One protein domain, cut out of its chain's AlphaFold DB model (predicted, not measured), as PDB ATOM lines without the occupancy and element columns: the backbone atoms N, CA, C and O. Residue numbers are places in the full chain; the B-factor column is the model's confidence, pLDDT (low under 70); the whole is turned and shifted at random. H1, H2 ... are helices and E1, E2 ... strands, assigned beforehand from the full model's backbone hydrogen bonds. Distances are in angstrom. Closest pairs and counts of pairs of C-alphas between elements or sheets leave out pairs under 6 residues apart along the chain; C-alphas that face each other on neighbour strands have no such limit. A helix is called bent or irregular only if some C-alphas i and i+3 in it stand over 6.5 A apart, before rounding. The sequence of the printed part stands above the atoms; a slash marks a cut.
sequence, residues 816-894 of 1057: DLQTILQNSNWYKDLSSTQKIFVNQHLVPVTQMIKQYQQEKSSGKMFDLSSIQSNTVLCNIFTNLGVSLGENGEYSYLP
ATOM      1  N   ASP A 816       0.140 107.552  12.551       88.81
ATOM      2  CA  ASP A 816      -0.348 107.112  11.249       88.81
ATOM      3  C   ASP A 816       0.808 106.854  10.260       88.81
ATOM      4  O   ASP A 816       1.779 107.616  10.178       88.81
ATOM      5  N   LEU A 817       0.676 105.790   9.461       90.69
ATOM      6  CA  LEU A 817       1.644 105.410   8.432       90.69
ATOM      7  C   LEU A 817       1.837 106.518   7.391       90.69
ATOM      8  O   LEU A 817       2.965 106.751   6.958       90.69
ATOM      9  N   GLN A 818       0.775 107.229   6.999       91.25
ATOM     10  CA  GLN A 818       0.902 108.306   6.013       91.25
ATOM     11  C   GLN A 818       1.730 109.475   6.573       91.25
ATOM     12  O   GLN A 818       2.528 110.064   5.844       91.25
ATOM     13  N   THR A 819       1.637 109.732   7.882       93.12
ATOM     14  CA  THR A 819       2.510 110.675   8.604       93.12
ATOM     15  C   THR A 819       3.964 110.181   8.675       93.12
ATOM     16  O   THR A 819       4.888 110.965   8.456       93.12
ATOM     17  N   ILE A 820       4.199 108.885   8.913       94.19
ATOM     18  CA  ILE A 820       5.550 108.279   8.909       94.19
ATOM     19  C   ILE A 820       6.213 108.408   7.533       94.19
ATOM     20  O   ILE A 820       7.368 108.826   7.445       94.19
ATOM     21  N   LEU A 821       5.483 108.105   6.455       95.56
ATOM     22  CA  LEU A 821       5.980 108.232   5.082       95.56
ATOM     23  C   LEU A 821       6.283 109.695   4.718       95.56
ATOM     24  O   LEU A 821       7.313 109.969   4.109       95.56
ATOM     25  N   GLN A 822       5.438 110.648   5.126       93.12
ATOM     26  CA  GLN A 822       5.676 112.077   4.879       93.12
ATOM     27  C   GLN A 822       6.857 112.644   5.685       93.12
ATOM     28  O   GLN A 822       7.552 113.539   5.200       93.12
ATOM     29  N   ASN A 823       7.124 112.112   6.881       94.19
ATOM     30  CA  ASN A 823       8.205 112.589   7.745       94.19
ATOM     31  C   ASN A 823       9.550 111.882   7.507       94.19
ATOM     32  O   ASN A 823      10.594 112.473   7.780       94.19
ATOM     33  N   SER A 824       9.560 110.651   6.984       95.81
ATOM     34  CA  SER A 824      10.794 109.890   6.759       95.81
ATOM     35  C   SER A 824      11.626 110.462   5.609       95.81
ATOM     36  O   SER A 824      11.230 110.406   4.446       95.81
ATOM     37  N   ASN A 825      12.827 110.956   5.924       94.94
ATOM     38  CA  ASN A 825      13.770 111.437   4.911       94.94
ATOM     39  C   ASN A 825      14.184 110.322   3.938       94.94
ATOM     40  O   ASN A 825      14.172 110.559   2.739       94.94
ATOM     41  N   TRP A 826      14.393 109.085   4.416       96.94
ATOM     42  CA  TRP A 826      14.643 107.937   3.533       96.94
ATOM     43  C   TRP A 826      13.560 107.811   2.458       96.94
ATOM     44  O   TRP A 826      13.880 107.733   1.276       96.94
ATOM     45  N   TYR A 827      12.281 107.867   2.845       97.50
ATOM     46  CA  TYR A 827      11.180 107.780   1.886       97.50
ATOM     47  C   TYR A 827      11.088 109.012   0.969       97.50
ATOM     48  O   TYR A 827      10.697 108.862  -0.188       97.50
ATOM     49  N   LYS A 828      11.479 110.214   1.420       96.38
ATOM     50  CA  LYS A 828      11.589 111.404   0.549       96.38
ATOM     51  C   LYS A 828      12.674 111.236  -0.516       96.38
ATOM     52  O   LYS A 828      12.417 111.592  -1.667       96.38
ATOM     53  N   ASP A 829      13.812 110.647  -0.160       97.00
ATOM     54  CA  ASP A 829      14.992 110.510  -1.026       97.00
ATOM     55  C   ASP A 829      14.849 109.394  -2.084       97.00
ATOM     56  O   ASP A 829      15.547 109.403  -3.097       97.00
ATOM     57  N   LEU A 830      13.916 108.450  -1.897       96.06
ATOM     58  CA  LEU A 830      13.619 107.388  -2.869       96.06
ATOM     59  C   LEU A 830      13.173 107.929  -4.244       96.06
ATOM     60  O   LEU A 830      12.433 108.913  -4.352       96.06
ATOM     61  N   SER A 831      13.519 107.215  -5.317       98.25
ATOM     62  CA  SER A 831      12.989 107.481  -6.662       98.25
ATOM     63  C   SER A 831      11.477 107.214  -6.754       98.25
ATOM     64  O   SER A 831      10.896 106.546  -5.898       98.25
ATOM     65  N   SER A 832      10.817 107.703  -7.813       96.94
ATOM     66  CA  SER A 832       9.380 107.451  -8.037       96.94
ATOM     67  C   SER A 832       9.057 105.948  -8.046       96.94
ATOM     68  O   SER A 832       8.182 105.488  -7.315       96.94
ATOM     69  N   THR A 833       9.843 105.158  -8.783       96.81
ATOM     70  CA  THR A 833       9.711 103.695  -8.866       96.81
ATOM     71  C   THR A 833       9.903 103.017  -7.507       96.81
ATOM     72  O   THR A 833       9.147 102.113  -7.153       96.81
ATOM     73  N   GLN A 834      10.863 103.486  -6.702       96.38
ATOM     74  CA  GLN A 834      11.096 102.970  -5.348       96.38
ATOM     75  C   GLN A 834       9.951 103.332  -4.386       96.38
ATOM     76  O   GLN A 834       9.528 102.486  -3.601       96.38
ATOM     77  N   LYS A 835       9.387 104.544  -4.476       97.19
ATOM     78  CA  LYS A 835       8.191 104.951  -3.711       97.19
ATOM     79  C   LYS A 835       6.976 104.093  -4.069       97.19
ATOM     80  O   LYS A 835       6.256 103.656  -3.175       97.19
ATOM     81  N   ILE A 836       6.776 103.796  -5.356       97.12
ATOM     82  CA  ILE A 836       5.717 102.889  -5.831       97.12
ATOM     83  C   ILE A 836       5.911 101.476  -5.258       97.12
ATOM     84  O   ILE A 836       4.961 100.919  -4.713       97.12
ATOM     85  N   PHE A 837       7.131 100.932  -5.307       97.25
ATOM     86  CA  PHE A 837       7.473  99.627  -4.725       97.25
ATOM     87  C   PHE A 837       7.195  99.567  -3.211       97.25
ATOM     88  O   PHE A 837       6.507  98.662  -2.737       97.25
ATOM     89  N   VAL A 838       7.644 100.571  -2.449       97.25
ATOM     90  CA  VAL A 838       7.394 100.660  -1.000       97.25
ATOM     91  C   VAL A 838       5.895 100.732  -0.692       97.25
ATOM     92  O   VAL A 838       5.408  99.986   0.158       97.25
ATOM     93  N   ASN A 839       5.136 101.556  -1.419       96.25
ATOM     94  CA  ASN A 839       3.685 101.651  -1.234       96.25
ATOM     95  C   ASN A 839       2.959 100.349  -1.601       96.25
ATOM     96  O   ASN A 839       2.025  99.962  -0.903       96.25
ATOM     97  N   GLN A 840       3.402  99.647  -2.649       96.56
ATOM     98  CA  GLN A 840       2.830  98.360  -3.055       96.56
ATOM     99  C   GLN A 840       2.947  97.310  -1.939       96.56
ATOM    100  O   GLN A 840       1.980  96.595  -1.682       96.56
ATOM    101  N   HIS A 841       4.078  97.268  -1.228       94.81
ATOM    102  CA  HIS A 841       4.251  96.394  -0.064       94.81
ATOM    103  C   HIS A 841       3.478  96.867   1.179       94.81
ATOM    104  O   HIS A 841       2.963  96.039   1.929       94.81
ATOM    105  N   LEU A 842       3.346  98.180   1.400       95.69
ATOM    106  CA  LEU A 842       2.653  98.732   2.573       95.69
ATOM    107  C   LEU A 842       1.116  98.709   2.482       95.69
ATOM    108  O   LEU A 842       0.450  98.722   3.521       95.69
ATOM    109  N   VAL A 843       0.528  98.657   1.281       95.00
ATOM    110  CA  VAL A 843      -0.937  98.604   1.103       95.00
ATOM    111  C   VAL A 843      -1.571  97.372   1.775       95.00
ATOM    112  O   VAL A 843      -2.481  97.580   2.581       95.00
ATOM    113  N   PRO A 844      -1.093  96.125   1.565       94.69
ATOM    114  CA  PRO A 844      -1.592  94.952   2.288       94.69
ATOM    115  C   PRO A 844      -1.493  95.080   3.814       94.69
ATOM    116  O   PRO A 844      -2.453  94.785   4.518       94.69
ATOM    117  N   VAL A 845      -0.375  95.598   4.343       92.81
ATOM    118  CA  VAL A 845      -0.214  95.815   5.795       92.81
ATOM    119  C   VAL A 845      -1.236  96.822   6.325       92.81
ATOM    120  O   VAL A 845      -1.870  96.595   7.353       92.81
ATOM    121  N   THR A 846      -1.460  97.907   5.582       92.50
ATOM    122  CA  THR A 846      -2.469  98.921   5.917       92.50
ATOM    123  C   THR A 846      -3.888  98.341   5.900       92.50
ATOM    124  O   THR A 846      -4.726  98.757   6.700       92.50
ATOM    125  N   GLN A 847      -4.172  97.378   5.019       93.38
ATOM    126  CA  GLN A 847      -5.452  96.664   4.982       93.38
ATOM    127  C   GLN A 847      -5.615  95.727   6.186       93.38
ATOM    128  O   GLN A 847      -6.641  95.815   6.858       93.38
ATOM    129  N   MET A 848      -4.601  94.919   6.523       90.44
ATOM    130  CA  MET A 848      -4.633  94.043   7.706       90.44
ATOM    131  C   MET A 848      -4.865  94.837   9.002       90.44
ATOM    132  O   MET A 848      -5.728  94.479   9.801       90.44
ATOM    133  N   ILE A 849      -4.156  95.956   9.192       91.69
ATOM    134  CA  ILE A 849      -4.327  96.819  10.376       91.69
ATOM    135  C   ILE A 849      -5.738  97.421  10.427       91.69
ATOM    136  O   ILE A 849      -6.357  97.444  11.489       91.69
ATOM    137  N   LYS A 850      -6.287  97.873   9.290       91.50
ATOM    138  CA  LYS A 850      -7.664  98.396   9.230       91.50
ATOM    139  C   LYS A 850      -8.708  97.324   9.541       91.50
ATOM    140  O   LYS A 850      -9.649  97.618  10.271       91.50
ATOM    141  N   GLN A 851      -8.527  96.101   9.040       91.44
ATOM    142  CA  GLN A 851      -9.398  94.968   9.360       91.44
ATOM    143  C   GLN A 851      -9.365  94.662  10.864       91.44
ATOM    144  O   GLN A 851     -10.417  94.587  11.490       91.44
ATOM    145  N   TYR A 852      -8.178  94.595  11.468       90.31
ATOM    146  CA  TYR A 852      -8.010  94.387  12.909       90.31
ATOM    147  C   TYR A 852      -8.635  95.510  13.762       90.31
ATOM    148  O   TYR A 852      -9.292  95.241  14.765       90.31
ATOM    149  N   GLN A 853      -8.509  96.775  13.345       87.81
ATOM    150  CA  GLN A 853      -9.149  97.911  14.030       87.81
ATOM    151  C   GLN A 853     -10.685  97.926  13.887       87.81
ATOM    152  O   GLN A 853     -11.368  98.480  14.755       87.81
ATOM    153  N   GLN A 854     -11.231  97.333  12.819       87.25
ATOM    154  CA  GLN A 854     -12.672  97.117  12.639       87.25
ATOM    155  C   GLN A 854     -13.177  95.914  13.449       87.25
ATOM    156  O   GLN A 854     -14.229  96.000  14.082       87.25
ATOM    157  N   GLU A 855     -12.417  94.817  13.488       81.44
ATOM    158  CA  GLU A 855     -12.724  93.589  14.230       81.44
ATOM    159  C   GLU A 855     -12.404  93.729  15.733       81.44
ATOM    160  O   GLU A 855     -11.697  92.918  16.335       81.44
ATOM    161  N   LYS A 856     -12.947  94.791  16.341       68.25
ATOM    162  CA  LYS A 856     -12.570  95.389  17.637       68.25
ATOM    163  C   LYS A 856     -12.953  94.564  18.883       68.25
ATOM    164  O   LYS A 856     -13.320  95.103  19.925       68.25
ATOM    165  N   SER A 857     -12.866  93.244  18.765       67.06
ATOM    166  CA  SER A 857     -12.971  92.260  19.837       67.06
ATOM    167  C   SER A 857     -11.769  92.365  20.784       67.06
ATOM    168  O   SER A 857     -10.638  92.012  20.450       67.06
ATOM    169  N   SER A 858     -12.014  92.879  21.989       60.47
ATOM    170  CA  SER A 858     -10.996  93.064  23.024       60.47
ATOM    171  C   SER A 858     -10.352  91.730  23.418       60.47
ATOM    172  O   SER A 858     -11.011  90.891  24.029       60.47
ATOM    173  N   GLY A 859      -9.068  91.554  23.096       74.00
ATOM    174  CA  GLY A 859      -8.279  90.374  23.471       74.00
ATOM    175  C   GLY A 859      -7.702  89.575  22.300       74.00
ATOM    176  O   GLY A 859      -6.814  88.758  22.528       74.00
ATOM    177  N   LYS A 860      -8.124  89.827  21.051       81.62
ATOM    178  CA  LYS A 860      -7.330  89.393  19.890       81.62
ATOM    179  C   LYS A 860      -6.071  90.258  19.798       81.62
ATOM    180  O   LYS A 860      -6.137  91.452  20.069       81.62
ATOM    181  N   MET A 861      -4.948  89.650  19.422       85.88
ATOM    182  CA  MET A 861      -3.688  90.339  19.116       85.88
ATOM    183  C   MET A 861      -3.512  90.409  17.597       85.88
ATOM    184  O   MET A 861      -4.017  89.546  16.876       85.88
ATOM    185  N   PHE A 862      -2.810  91.424  17.101       91.62
ATOM    186  CA  PHE A 862      -2.502  91.542  15.678       91.62
ATOM    187  C   PHE A 862      -1.489  90.460  15.257       91.62
ATOM    188  O   PHE A 862      -0.496  90.257  15.956       91.62
ATOM    189  N   ASP A 863      -1.700  89.779  14.122       90.56
ATOM    190  CA  ASP A 863      -0.709  88.816  13.619       90.56
ATOM    191  C   ASP A 863       0.494  89.538  12.999       90.56
ATOM    192  O   ASP A 863       0.449  90.032  11.871       90.56
ATOM    193  N   LEU A 864       1.610  89.556  13.728       92.38
ATOM    194  CA  LEU A 864       2.881  90.037  13.195       92.38
ATOM    195  C   LEU A 864       3.586  88.992  12.311       92.38
ATOM    196  O   LEU A 864       4.497  89.372  11.574       92.38
ATOM    197  N   SER A 865       3.200  87.711  12.339       90.06
ATOM    198  CA  SER A 865       3.915  86.619  11.649       90.06
ATOM    199  C   SER A 865       3.983  86.850  10.140       90.06
ATOM    200  O   SER A 865       5.047  86.725   9.524       90.06
ATOM    201  N   SER A 866       2.866  87.288   9.556       88.19
ATOM    202  CA  SER A 866       2.732  87.632   8.132       88.19
ATOM    203  C   SER A 866       3.590  88.835   7.692       88.19
ATOM    204  O   SER A 866       3.837  89.024   6.502       88.19
ATOM    205  N   ILE A 867       4.072  89.648   8.642       91.12
ATOM    206  CA  ILE A 867       4.946  90.805   8.390       91.12
ATOM    207  C   ILE A 867       6.406  90.465   8.696       91.12
ATOM    208  O   ILE A 867       7.278  90.771   7.889       91.12
ATOM    209  N   GLN A 868       6.678  89.806   9.826       90.25
ATOM    210  CA  GLN A 868       8.029  89.436  10.259       90.25
ATOM    211  C   GLN A 868       8.698  88.435   9.305       90.25
ATOM    212  O   GLN A 868       9.905  88.512   9.079       90.25
ATOM    213  N   SER A 869       7.914  87.534   8.704       91.50
ATOM    214  CA  SER A 869       8.379  86.615   7.653       91.50
ATOM    215  C   SER A 869       8.743  87.320   6.338       91.50
ATOM    216  O   SER A 869       9.532  86.794   5.551       91.50
ATOM    217  N   ASN A 870       8.217  88.523   6.093       94.94
ATOM    218  CA  ASN A 870       8.460  89.278   4.872       94.94
ATOM    219  C   ASN A 870       9.683  90.196   5.039       94.94
ATOM    220  O   ASN A 870       9.602  91.317   5.544       94.94
ATOM    221  N   THR A 871      10.834  89.729   4.554       95.81
ATOM    222  CA  THR A 871      12.115  90.454   4.629       95.81
ATOM    223  C   THR A 871      12.066  91.848   3.992       95.81
ATOM    224  O   THR A 871      12.725  92.764   4.485       95.81
ATOM    225  N   VAL A 872      11.256  92.051   2.946       96.00
ATOM    226  CA  VAL A 872      11.078  93.362   2.300       96.00
ATOM    227  C   VAL A 872      10.336  94.327   3.225       96.00
ATOM    228  O   VAL A 872      10.781  95.461   3.391       96.00
ATOM    229  N   LEU A 873       9.266  93.881   3.894       95.69
ATOM    230  CA  LEU A 873       8.559  94.691   4.895       95.69
ATOM    231  C   LEU A 873       9.445  95.017   6.100       95.69
ATOM    232  O   LEU A 873       9.504  96.176   6.509       95.69
ATOM    233  N   CYS A 874      10.193  94.043   6.620       93.94
ATOM    234  CA  CYS A 874      11.159  94.269   7.699       93.94
ATOM    235  C   CYS A 874      12.219  95.319   7.318       93.94
ATOM    236  O   CYS A 874      12.512  96.215   8.115       93.94
ATOM    237  N   ASN A 875      12.734  95.279   6.084       95.38
ATOM    238  CA  ASN A 875      13.661  96.288   5.567       95.38
ATOM    239  C   ASN A 875      12.996  97.667   5.409       95.38
ATOM    240  O   ASN A 875      13.585  98.675   5.801       95.38
ATOM    241  N   ILE A 876      11.764  97.733   4.888       96.62
ATOM    242  CA  ILE A 876      10.998  98.985   4.756       96.62
ATOM    243  C   ILE A 876      10.773  99.628   6.130       96.62
ATOM    244  O   ILE A 876      11.104 100.796   6.312       96.62
ATOM    245  N   PHE A 877      10.273  98.878   7.115       95.56
ATOM    246  CA  PHE A 877      10.018  99.404   8.458       95.56
ATOM    247  C   PHE A 877      11.307  99.819   9.184       95.56
ATOM    248  O   PHE A 877      11.345 100.890   9.795       95.56
ATOM    249  N   THR A 878      12.397  99.061   9.014       95.12
ATOM    250  CA  THR A 878      13.726  99.436   9.531       95.12
ATOM    251  C   THR A 878      14.217 100.760   8.936       95.12
ATOM    252  O   THR A 878      14.632 101.643   9.686       95.12
ATOM    253  N   ASN A 879      14.113 100.949   7.614       95.81
ATOM    254  CA  ASN A 879      14.536 102.188   6.946       95.81
ATOM    255  C   ASN A 879      13.613 103.387   7.238       95.81
ATOM    256  O   ASN A 879      14.076 104.525   7.316       95.81
ATOM    257  N   LEU A 880      12.316 103.145   7.454       95.81
ATOM    258  CA  LEU A 880      11.375 104.152   7.958       95.81
ATOM    259  C   LEU A 880      11.618 104.504   9.436       95.81
ATOM    260  O   LEU A 880      11.114 105.524   9.904       95.81
ATOM    261  N   GLY A 881      12.391 103.693  10.166       94.69
ATOM    262  CA  GLY A 881      12.659 103.880  11.589       94.69
ATOM    263  C   GLY A 881      11.437 103.609  12.467       94.69
ATOM    264  O   GLY A 881      11.262 104.292  13.476       94.69
ATOM    265  N   VAL A 882      10.587 102.646  12.099       95.25
ATOM    266  CA  VAL A 882       9.367 102.284  12.841       95.25
ATOM    267  C   VAL A 882       9.232 100.777  13.042       95.25
ATOM    268  O   VAL A 882       9.778  99.976  12.292       95.25
ATOM    269  N   SER A 883       8.467 100.395  14.058       93.44
ATOM    270  CA  SER A 883       8.036  99.029  14.340       93.44
ATOM    271  C   SER A 883       6.527  99.018  14.556       93.44
ATOM    272  O   SER A 883       6.003  99.881  15.266       93.44
ATOM    273  N   LEU A 884       5.837  98.039  13.975       94.12
ATOM    274  CA  LEU A 884       4.425  97.784  14.248       94.12
ATOM    275  C   LEU A 884       4.290  96.972  15.545       94.12
ATOM    276  O   LEU A 884       5.017  95.996  15.727       94.12
ATOM    277  N   GLY A 885       3.393  97.383  16.440       90.06
ATOM    278  CA  GLY A 885       3.087  96.672  17.683       90.06
ATOM    279  C   GLY A 885       2.000  95.602  17.530       90.06
ATOM    280  O   GLY A 885       1.235  95.593  16.569       90.06
ATOM    281  N   GLU A 886       1.884  94.737  18.539       89.38
ATOM    282  CA  GLU A 886       0.839  93.699  18.676       89.38
ATOM    283  C   GLU A 886      -0.584  94.279  18.783       89.38
ATOM    284  O   GLU A 886      -1.576  93.574  18.607       89.38
ATOM    285  N   ASN A 887      -0.694  95.585  19.036       88.12
ATOM    286  CA  ASN A 887      -1.928  96.363  19.005       88.12
ATOM    287  C   ASN A 887      -2.244  96.974  17.621       88.12
ATOM    288  O   ASN A 887      -3.212  97.723  17.499       88.12
ATOM    289  N   GLY A 888      -1.446  96.687  16.587       88.38
ATOM    290  CA  GLY A 888      -1.614  97.247  15.244       88.38
ATOM    291  C   GLY A 888      -1.227  98.726  15.118       88.38
ATOM    292  O   GLY A 888      -1.595  99.364  14.132       88.38
ATOM    293  N   GLU A 889      -0.503  99.294  16.089       91.00
ATOM    294  CA  GLU A 889      -0.050 100.691  16.061       91.00
ATOM    295  C   GLU A 889       1.433 100.813  15.699       91.00
ATOM    296  O   GLU A 889       2.267 100.000  16.105       91.00
ATOM    297  N   TYR A 890       1.790 101.862  14.955       93.88
ATOM    298  CA  TYR A 890       3.185 102.155  14.638       93.88
ATOM    299  C   TYR A 890       3.854 102.935  15.771       93.88
ATOM    300  O   TYR A 890       3.375 103.987  16.192       93.88
ATOM    301  N   SER A 891       5.012 102.447  16.212       91.88
ATOM    302  CA  SER A 891       5.928 103.143  17.120       91.88
ATOM    303  C   SER A 891       7.248 103.438  16.411       91.88
ATOM    304  O   SER A 891       7.742 102.602  15.658       91.88
ATOM    305  N   TYR A 892       7.861 104.598  16.664       92.94
ATOM    306  CA  TYR A 892       9.220 104.859  16.178       92.94
ATOM    307  C   TYR A 892      10.228 103.942  16.880       92.94
ATOM    308  O   TYR A 892      10.284 103.891  18.111       92.94
ATOM    309  N   LEU A 893      11.066 103.263  16.093       88.56
ATOM    310  CA  LEU A 893      12.214 102.521  16.600       88.56
ATOM    311  C   LEU A 893      13.170 103.508  17.291       88.56
ATOM    312  O   LEU A 893      13.573 104.502  16.675       88.56
ATOM    313  N   PRO A 894      13.580 103.265  18.549       80.25
ATOM    314  CA  PRO A 894      14.560 104.114  19.211       80.25
ATOM    315  C   PRO A 894      15.875 104.099  18.426       80.25
ATOM    316  O   PRO A 894      16.559 103.076  18.404       80.25
TER     317      PRO A 894
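AT A GLANCE: This is residues 816 to 894 of the 1057 residues of an uncharacterized protein of Papilio xuthus (UniProt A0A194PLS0). One long helix, H3, makes most of the domain's long axis, and H5 stands across it at about a right angle, meeting it with H3's residues 838 to 842. The small hairpin E1 and E2 lies over the far end of H5 and the beginning of H1, while the short helices H2 and H4 sit near the two ends of H5, and the link from H3 to H4 folds the printed part back from the end of H3. The printed part has 79 residues, with five named helices followed by two named strands, H1 H2 H3 H4 H5 E1 E2; the sheet has the order E1 - E2, antiparallel. The class is mostly helix. The whole is compact, with a radius of gyration of the C-alphas of 12.8 A, yet elongated in outline, spanning 40 by 24 by 21 A.

IN THESE COORDINATES: H1 holds residues 817 to 823, beginning at C-alpha 817 (1.644, 105.410, 8.432), and H2 holds residues 825 to 829. H3, residues 832 to 854, measures 31.9 A and ends at C-alpha 854 (-12.672, 97.117, 12.639). It has a kink of 31 degrees near residue 841; it is neither bent nor irregular, but only just: C-alphas 841 and 844 are 6.5 A apart. H4 is residues 865 to 868, and H5, residues 871 to 880, measures 14.1 A. E1, residues 882 to 884, and E2, residues 890 to 892, are 6.8 A each; C-alpha 892 is at (9.220, 104.859, 16.178).

HOW THE PARTS SIT: H5 is the hub, touching three helices. It touches H3 about perpendicular, at 83 degrees, closest at the C-alphas of His 841 and Leu 873, 6.8 A. H5 and H2 only just touch, with 3 pairs of C-alphas within 8 A, closest Trp 826 and Leu 880, 6.7 A. H4 and H5 only just touch, only at the corner, with 3 such pairs, closest Gln 868 and Cys 874, 6.3 A. H1 and H2 likewise only just touch, only at the corner, with 3 pairs, closest Leu 821 and Tyr 827, 6.1 A. H1 and H3 are near each other, with 6 pairs of C-alphas within 10 A. In the hairpin E1 and E2, N 883 and O 891 are within hydrogen-bond range at 2.8 A. In H1, H2 and H5 every O i to N i+4 pair is within range, in H3 17 of 19; H4 is too short for such a pair.

THE WHOLE: The C-alphas farthest apart, Ser 831 and Ser 858, are 40.8 A apart. The printed part has no cut, and no link is long. Mean pLDDT of the printed part is 91.7; residues 856 to 858 are under 70.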